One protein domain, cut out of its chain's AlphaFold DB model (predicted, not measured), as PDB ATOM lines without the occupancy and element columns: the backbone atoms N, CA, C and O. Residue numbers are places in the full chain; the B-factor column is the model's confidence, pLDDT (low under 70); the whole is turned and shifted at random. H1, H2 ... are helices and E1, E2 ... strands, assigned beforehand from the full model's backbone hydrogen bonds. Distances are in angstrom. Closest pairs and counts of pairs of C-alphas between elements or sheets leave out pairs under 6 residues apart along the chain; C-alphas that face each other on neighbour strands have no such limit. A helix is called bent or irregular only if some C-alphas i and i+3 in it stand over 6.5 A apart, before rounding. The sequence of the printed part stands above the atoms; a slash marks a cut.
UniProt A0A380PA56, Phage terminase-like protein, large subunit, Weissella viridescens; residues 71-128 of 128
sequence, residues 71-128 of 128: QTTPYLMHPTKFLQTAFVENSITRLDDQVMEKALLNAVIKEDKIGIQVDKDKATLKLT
ATOM      1  N   GLN A  71      39.349  -3.867  75.896       85.19
ATOM      2  CA  GLN A  71      39.791  -3.279  77.168       85.19
ATOM      3  C   GLN A  71      40.766  -2.098  76.981       85.19
ATOM      4  O   GLN A  71      41.778  -1.989  77.670       85.19
ATOM      5  N   THR A  72      40.527  -1.229  75.995       89.25
ATOM      6  CA  THR A  72      41.398  -0.078  75.710       89.25
ATOM      7  C   THR A  72      40.733   1.228  76.122       89.25
ATOM      8  O   THR A  72      39.516   1.378  76.015       89.25
ATOM      9  N   THR A  73      41.537   2.211  76.547       90.38
ATOM     10  CA  THR A  73      41.048   3.537  76.971       90.38
ATOM     11  C   THR A  73      40.084   4.167  75.962       90.38
ATOM     12  O   THR A  73      39.000   4.570  76.379       90.38
ATOM     13  N   PRO A  74      40.383   4.213  74.645       90.56
ATOM     14  CA  PRO A  74      39.480   4.858  73.693       90.56
ATOM     15  C   PRO A  74      38.138   4.134  73.547       90.56
ATOM     16  O   PRO A  74      37.128   4.768  73.263       90.56
ATOM     17  N   TYR A  75      38.119   2.812  73.741       90.75
ATOM     18  CA  TYR A  75      36.898   2.019  73.632       90.75
ATOM     19  C   TYR A  75      36.011   2.182  74.872       90.75
ATOM     20  O   TYR A  75      34.798   2.322  74.752       90.75
ATOM     21  N   LEU A  76      36.610   2.231  76.067       92.00
ATOM     22  CA  LEU A  76      35.873   2.275  77.334       92.00
ATOM     23  C   LEU A  76      35.590   3.685  77.863       92.00
ATOM     24  O   LEU A  76      34.705   3.840  78.708       92.00
ATOM     25  N   MET A  77      36.284   4.724  77.386       93.56
ATOM     26  CA  MET A  77      36.124   6.077  77.936       93.56
ATOM     27  C   MET A  77      34.702   6.630  77.775       93.56
ATOM     28  O   MET A  77      34.165   7.221  78.713       93.56
ATOM     29  N   HIS A  78      34.076   6.420  76.612       94.12
ATOM     30  CA  HIS A  78      32.730   6.922  76.334       94.12
ATOM     31  C   HIS A  78      31.659   6.150  77.120       94.12
ATOM     32  O   HIS A  78      30.889   6.815  77.816       94.12
ATOM     33  N   PRO A  79      31.645   4.798  77.134       93.69
ATOM     34  CA  PRO A  79      30.771   4.031  78.027       93.69
ATOM     35  C   PRO A  79      30.934   4.401  79.507       93.69
ATOM     36  O   PRO A  79      29.948   4.546  80.224       93.69
ATOM     37  N   THR A  80      32.170   4.635  79.962       93.62
ATOM     38  CA  THR A  80      32.441   5.034  81.354       93.62
ATOM     39  C   THR A  80      31.827   6.395  81.680       93.62
ATOM     40  O   THR A  80      31.194   6.555  82.724       93.62
ATOM     41  N   LYS A  81      31.987   7.390  80.795       93.81
ATOM     42  CA  LYS A  81      31.353   8.707  80.970       93.81
ATOM     43  C   LYS A  81      29.831   8.623  80.905       93.81
ATOM     44  O   LYS A  81      29.176   9.243  81.735       93.81
ATOM     45  N   PHE A  82      29.291   7.837  79.977       95.62
ATOM     46  CA  PHE A  82      27.855   7.598  79.873       95.62
ATOM     47  C   PHE A  82      27.288   7.055  81.189       95.62
ATOM     48  O   PHE A  82      26.340   7.625  81.723       95.62
ATOM     49  N   LEU A  83      27.913   6.020  81.760       94.44
ATOM     50  CA  LEU A  83      27.455   5.416  83.008       94.44
ATOM     51  C   LEU A  83      27.518   6.400  84.193       94.44
ATOM     52  O   LEU A  83      26.605   6.425  85.012       94.44
ATOM     53  N   GLN A  84      28.556   7.245  84.271       92.94
ATOM     54  CA  GLN A  84      28.636   8.305  85.289       92.94
ATOM     55  C   GLN A  84      27.470   9.285  85.187       92.94
ATOM     56  O   GLN A  84      26.802   9.545  86.186       92.94
ATOM     57  N   THR A  85      27.228   9.820  83.988       95.88
ATOM     58  CA  THR A  85      26.128  10.757  83.748       95.88
ATOM     59  C   THR A  85      24.789  10.107  84.071       95.88
ATOM     60  O   THR A  85      23.989  10.696  84.792       95.88
ATOM     61  N   ALA A  86      24.581   8.863  83.642       96.56
ATOM     62  CA  ALA A  86      23.336   8.144  83.874       96.56
ATOM     63  C   ALA A  86      23.036   7.912  85.366       96.56
ATOM     64  O   ALA A  86      21.885   8.027  85.791       96.56
ATOM     65  N   PHE A  87      24.060   7.645  86.185       93.50
ATOM     66  CA  PHE A  87      23.885   7.572  87.637       93.50
ATOM     67  C   PHE A  87      23.575   8.937  88.261       93.50
ATOM     68  O   PHE A  87      22.710   9.017  89.128       93.50
ATOM     69  N   VAL A  88      24.243  10.012  87.827       93.44
ATOM     70  CA  VAL A  88      23.985  11.375  88.334       93.44
ATOM     71  C   VAL A  88      22.566  11.838  87.995       93.44
ATOM     72  O   VAL A  88      21.898  12.460  88.819       93.44
ATOM     73  N   GLU A  89      22.093  11.507  86.796       96.81
ATOM     74  CA  GLU A  89      20.757  11.856  86.308       96.81
ATOM     75  C   GLU A  89      19.658  10.911  86.819       96.81
ATOM     76  O   GLU A  89      18.480  11.156  86.572       96.81
ATOM     77  N   ASN A  90      20.014   9.854  87.560       94.31
ATOM     78  CA  ASN A  90      19.109   8.792  88.012       94.31
ATOM     79  C   ASN A  90      18.361   8.085  86.864       94.31
ATOM     80  O   ASN A  90      17.268   7.555  87.067       94.31
ATOM     81  N   SER A  91      18.936   8.060  85.658       96.25
ATOM     82  CA  SER A  91      18.376   7.330  84.514       96.25
ATOM     83  C   SER A  91      18.745   5.843  84.529       96.25
ATOM     84  O   SER A  91      18.092   5.041  83.864       96.25
ATOM     85  N   ILE A  92      19.749   5.461  85.326       94.19
ATOM     86  CA  ILE A  92      20.112   4.072  85.617       94.19
ATOM     87  C   ILE A  92      20.119   3.854  87.132       94.19
ATOM     88  O   ILE A  92      20.716   4.620  87.889       94.19
ATOM     89  N   THR A  93      19.488   2.764  87.569       92.44
ATOM     90  CA  THR A  93      19.517   2.281  88.955       92.44
ATOM     91  C   THR A  93      20.267   0.957  89.049       92.44
ATOM     92  O   THR A  93      20.472   0.267  88.052       92.44
ATOM     93  N   ARG A  94      20.637   0.563  90.269       90.50
ATOM     94  CA  ARG A  94      21.210  -0.753  90.564       90.50
ATOM     95  C   ARG A  94      20.376  -1.484  91.608       90.50
ATOM     96  O   ARG A  94      19.666  -0.846  92.381       90.50
ATOM     97  N   LEU A  95      20.530  -2.803  91.668       90.00
ATOM     98  CA  LEU A  95      20.032  -3.593  92.790       90.00
ATOM     99  C   LEU A  95      20.732  -3.177  94.093       90.00
ATOM    100  O   LEU A  95      21.884  -2.717  94.078       90.00
ATOM    101  N   ASP A  96      20.043  -3.374  95.219       90.31
ATOM    102  CA  ASP A  96      20.615  -3.210  96.559       90.31
ATOM    103  C   ASP A  96      21.537  -4.392  96.904       90.31
ATOM    104  O   ASP A  96      21.249  -5.256  97.731       90.31
ATOM    105  N   ASP A  97      22.640  -4.461  96.165       89.44
ATOM    106  CA  ASP A  97      23.658  -5.492  96.259       89.44
ATOM    107  C   ASP A  97      24.920  -4.915  96.919       89.44
ATOM    108  O   ASP A  97      25.534  -3.961  96.425       89.44
ATOM    109  N   GLN A  98      25.326  -5.512  98.045       87.88
ATOM    110  CA  GLN A  98      26.475  -5.054  98.838       87.88
ATOM    111  C   GLN A  98      27.825  -5.277  98.138       87.88
ATOM    112  O   GLN A  98      28.818  -4.627  98.477       87.88
ATOM    113  N   VAL A  99      27.899  -6.221  97.200       87.88
ATOM    114  CA  VAL A  99      29.082  -6.469  96.372       87.88
ATOM    115  C   VAL A  99      29.191  -5.376  95.313       87.88
ATOM    116  O   VAL A  99      30.251  -4.758  95.192       87.88
ATOM    117  N   MET A 100      28.095  -5.074  94.610       89.06
ATOM    118  CA  MET A 100      28.048  -4.018  93.597       89.06
ATOM    119  C   MET A 100      28.288  -2.634  94.206       89.06
ATOM    120  O   MET A 100      29.056  -1.848  93.655       89.06
ATOM    121  N   GLU A 101      27.700  -2.347  95.370       89.62
ATOM    122  CA  GLU A 101      27.943  -1.103  96.105       89.62
ATOM    123  C   GLU A 101      29.438  -0.892  96.376       89.62
ATOM    124  O   GLU A 101      30.003   0.150  96.041       89.62
ATOM    125  N   LYS A 102      30.110  -1.904  96.933       86.81
ATOM    126  CA  LYS A 102      31.545  -1.826  97.232       86.81
ATOM    127  C   LYS A 102      32.397  -1.715  95.974       86.81
ATOM    128  O   LYS A 102      33.397  -1.001  95.995       86.81
ATOM    129  N   ALA A 103      32.029  -2.411  94.898       87.50
ATOM    130  CA  ALA A 103      32.731  -2.318  93.623       87.50
ATOM    131  C   ALA A 103      32.694  -0.881  93.081       87.50
ATOM    132  O   ALA A 103      33.742  -0.328  92.751       87.50
ATOM    133  N   LEU A 104      31.518  -0.250  93.086       89.44
ATOM    134  CA  LEU A 104      31.341   1.129  92.630       89.44
ATOM    135  C   LEU A 104      32.048   2.147  93.537       89.44
ATOM    136  O   LEU A 104      32.677   3.070  93.033       89.44
ATOM    137  N   LEU A 105      32.015   1.968  94.861       88.50
ATOM    138  CA  LEU A 105      32.706   2.862  95.805       88.50
ATOM    139  C   LEU A 105      34.239   2.804  95.693       88.50
ATOM    140  O   LEU A 105      34.923   3.788  95.992       88.50
ATOM    141  N   ASN A 106      34.779   1.649  95.300       86.56
ATOM    142  CA  ASN A 106      36.213   1.456  95.085       86.56
ATOM    143  C   ASN A 106      36.674   1.884  93.681       86.56
ATOM    144  O   ASN A 106      37.879   2.039  93.479       86.56
ATOM    145  N   ALA A 107      35.752   2.050  92.728       88.69
ATOM    146  CA  ALA A 107      36.070   2.473  91.373       88.69
ATOM    147  C   ALA A 107      36.567   3.925  91.374       88.69
ATOM    148  O   ALA A 107      35.912   4.831  91.892       88.69
ATOM    149  N   VAL A 108      37.739   4.154  90.785       88.75
ATOM    150  CA  VAL A 108      38.335   5.485  90.636       88.75
ATOM    151  C   VAL A 108      38.636   5.765  89.177       88.75
ATOM    152  O   VAL A 108      38.978   4.863  88.415       88.75
ATOM    153  N   ILE A 109      38.507   7.028  88.782       89.62
ATOM    154  CA  ILE A 109      38.868   7.453  87.435       89.62
ATOM    155  C   ILE A 109      40.338   7.810  87.395       89.62
ATOM    156  O   ILE A 109      40.815   8.627  88.181       89.62
ATOM    157  N   LYS A 110      41.030   7.199  86.442       88.50
ATOM    158  CA  LYS A 110      42.412   7.487  86.109       88.50
ATOM    159  C   LYS A 110      42.454   8.087  84.718       88.50
ATOM    160  O   LYS A 110      41.973   7.487  83.759       88.50
ATOM    161  N   GLU A 111      42.996   9.288  84.628       88.00
ATOM    162  CA  GLU A 111      43.224   9.939  83.346       88.00
ATOM    163  C   GLU A 111      44.507   9.399  82.711       88.00
ATOM    164  O   GLU A 111      45.521   9.188  83.380       88.00
ATOM    165  N   ASP A 112      44.448   9.182  81.405       80.00
ATOM    166  CA  ASP A 112      45.576   8.845  80.548       80.00
ATOM    167  C   ASP A 112      45.605   9.837  79.371       80.00
ATOM    168  O   ASP A 112      44.639  10.557  79.115       80.00
ATOM    169  N   LYS A 113      46.697   9.876  78.604       85.44
ATOM    170  CA  LYS A 113      46.903  10.807  77.477       85.44
ATOM    171  C   LYS A 113      45.797  10.763  76.419       85.44
ATOM    172  O   LYS A 113      45.664  11.698  75.638       85.44
ATOM    173  N   ILE A 114      45.059   9.658  76.361       86.44
ATOM    174  CA  ILE A 114      44.063   9.358  75.330       86.44
ATOM    175  C   ILE A 114      42.635   9.239  75.884       86.44
ATOM    176  O   ILE A 114      41.740   8.868  75.131       86.44
ATOM    177  N   GLY A 115      42.402   9.519  77.174       89.75
ATOM    178  CA  GLY A 115      41.061   9.470  77.765       89.75
ATOM    179  C   GLY A 115      41.046   9.072  79.239       89.75
ATOM    180  O   GLY A 115      41.972   9.372  79.985       89.75
ATOM    181  N   ILE A 116      39.976   8.392  79.658       90.50
ATOM    182  CA  ILE A 116      39.803   7.926  81.038       90.50
ATOM    183  C   ILE A 116      39.704   6.405  81.120       90.50
ATOM    184  O   ILE A 116      39.130   5.761  80.243       90.50
ATOM    185  N   GLN A 117      40.219   5.849  82.211       88.50
ATOM    186  CA  GLN A 117      40.063   4.452  82.599       88.50
ATOM    187  C   GLN A 117      39.473   4.351  84.007       88.50
ATOM    188  O   GLN A 117      39.588   5.279  84.813       88.50
ATOM    189  N   VAL A 118      38.860   3.205  84.300       87.44
ATOM    190  CA  VAL A 118      38.458   2.836  85.660       87.44
ATOM    191  C   VAL A 118      39.571   1.999  86.278       87.44
ATOM    192  O   VAL A 118      39.946   0.963  85.736       87.44
ATOM    193  N   ASP A 119      40.080   2.448  87.417       82.69
ATOM    194  CA  ASP A 119      41.027   1.714  88.253       82.69
ATOM    195  C   ASP A 119      40.348   1.326  89.582       82.69
ATOM    196  O   ASP A 119      39.301   1.863  89.954       82.69
ATOM    197  N   LYS A 120      40.936   0.378  90.312       70.31
ATOM    198  CA  LYS A 120      40.461  -0.111  91.622       70.31
ATOM    199  C   LYS A 120      41.353   0.334  92.786       70.31
ATOM    200  O   LYS A 120      41.245  -0.192  93.897       70.31
ATOM    201  N   ASP A 121      42.237   1.294  92.524       59.97
ATOM    202  CA  ASP A 121      43.346   1.703  93.392       59.97
ATOM    203  C   ASP A 121      42.929   2.177  94.788       59.97
ATOM    204  O   ASP A 121      43.733   2.112  95.719       59.97
ATOM    205  N   LYS A 122      41.673   2.604  94.996       57.66
ATOM    206  CA  LYS A 122      41.246   3.081  96.318       57.66
ATOM    207  C   LYS A 122      41.368   2.002  97.391       57.66
ATOM    208  O   LYS A 122      41.549   2.380  98.545       57.66
ATOM    209  N   ALA A 123      41.244   0.713  97.026       57.22
ATOM    210  CA  ALA A 123      41.431  -0.495  97.853       57.22
ATOM    211  C   ALA A 123      40.936  -0.403  99.318       57.22
ATOM    212  O   ALA A 123      41.413  -1.135 100.188       57.22
ATOM    213  N   THR A 124      39.991   0.494  99.600       51.09
ATOM    214  CA  THR A 124      39.641   0.961 100.950       51.09
ATOM    215  C   THR A 124      38.587   0.052 101.556       51.09
ATOM    216  O   THR A 124      38.546  -0.130 102.767       51.09
ATOM    217  N   LEU A 125      37.790  -0.595 100.701       55.09
ATOM    218  CA  LEU A 125      36.815  -1.611 101.070       55.09
ATOM    219  C   LEU A 125      37.214  -2.945 100.436       55.09
ATOM    220  O   LEU A 125      36.648  -3.360  99.423       55.09
ATOM    221  N   LYS A 126      38.215  -3.623 101.011       50.47
ATOM    222  CA  LYS A 126      38.513  -5.014 100.645       50.47
ATOM    223  C   LYS A 126      37.405  -5.926 101.171       50.47
ATOM    224  O   LYS A 126      36.981  -5.816 102.319       50.47
ATOM    225  N   LEU A 127      36.954  -6.850 100.332       48.94
ATOM    226  CA  LEU A 127      36.186  -8.006 100.776       48.94
ATOM    227  C   LEU A 127      37.191  -9.025 101.352       48.94
ATOM    228  O   LEU A 127      37.706  -9.860 100.611       48.94
ATOM    229  N   THR A 128      37.549  -8.880 102.631       47.50
ATOM    230  CA  THR A 128      38.357  -9.858 103.398       47.50
ATOM    231  C   THR A 128      37.481 -10.912 104.057       47.50
ATOM    232  O   THR A 128      36.489 -10.523 104.707       47.50
TER     233      THR A 128
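AT A GLANCE: This is residues 71 to 128 of the 128 residues of the protein "Phage terminase-like protein, large subunit" of Weissella viridescens (UniProt A0A380PA56). A two-stranded hairpin, E1 and E2, and the long helix H1 meet at one end of a loose, open ring: the first part of H1, residues 73 to 81, packs on the hairpin, mainly on E2, while its last residues, 85 to 88, stand free of the rest. The ring runs on from H1 through residues 89 to 97 to the shorter helix H2, which leads straight into E1, and after E2 a tail without named elements follows. The printed part has 58 residues with two named helices and two named strands, in the order H1, H2, E1, E2, and the sheet, in the order E1, E2, is antiparallel. The class is mixed, helices and strands. The whole is only just loose, close to compact, with a radius of gyration of the C-alphas of 12.5 A, and the C-alphas span 33 by 29 by 17 A.

HOW THE PARTS SIT: Strands E1, residues 108 to 112, and E2, residues 115 to 119, form a hairpin of antiparallel neighbours, with 143 degrees between their directions. The C-alphas of Glu 111 and Ile 116 face each other at 4.6 A. Across the pair, N 110 and O 117 are within hydrogen-bond range at 2.9 A, and so are N 119 and O 108 at 2.8 A. H1, residues 73 to 88, has 13 pairs of C-alphas within 8 A of E2, the closest being those of Met 77 and Ile 116 at 5.2 A. With E1 it has 1 such pair, Thr 73 and Asp 112, at 7.8 A. H2, residues 98 to 106, is apart from H1, and only just apart from E2, with the closest C-alphas 8.4 A apart. In H2 every O i to N i+4 pair is within hydrogen-bond range; in H1 10 of 12 are.

IN THESE COORDINATES: E1 runs 12.9 A from first to last C-alpha and E2 13.0 A, ending at C-alpha 119 at (41.027, 1.714, 88.253). H1 begins at C-alpha 73 at (41.048, 3.537, 76.971) and spans 21.9 A. It is only just irregular: C-alphas 75 and 78 are 7.0 A apart. H2 begins at C-alpha 98 at (26.475, -5.054, 98.838) and spans 12.3 A.

THE WHOLE: The two C-alphas farthest apart, those of Asp 96 and Lys 113, are 35.4 A apart. The printed part has no cut and ends at the chain's last residue, 128. The links H2 to E1 and E1 to E2 are tight, and H1 to H2 is a short link of 9 residues. Residues 85 to 90, of which 85 to 88 belong to H1, and residues 93 to 98 stand free. The mean pLDDT of the printed part is 85.0, with residues 121 to 128 under 70.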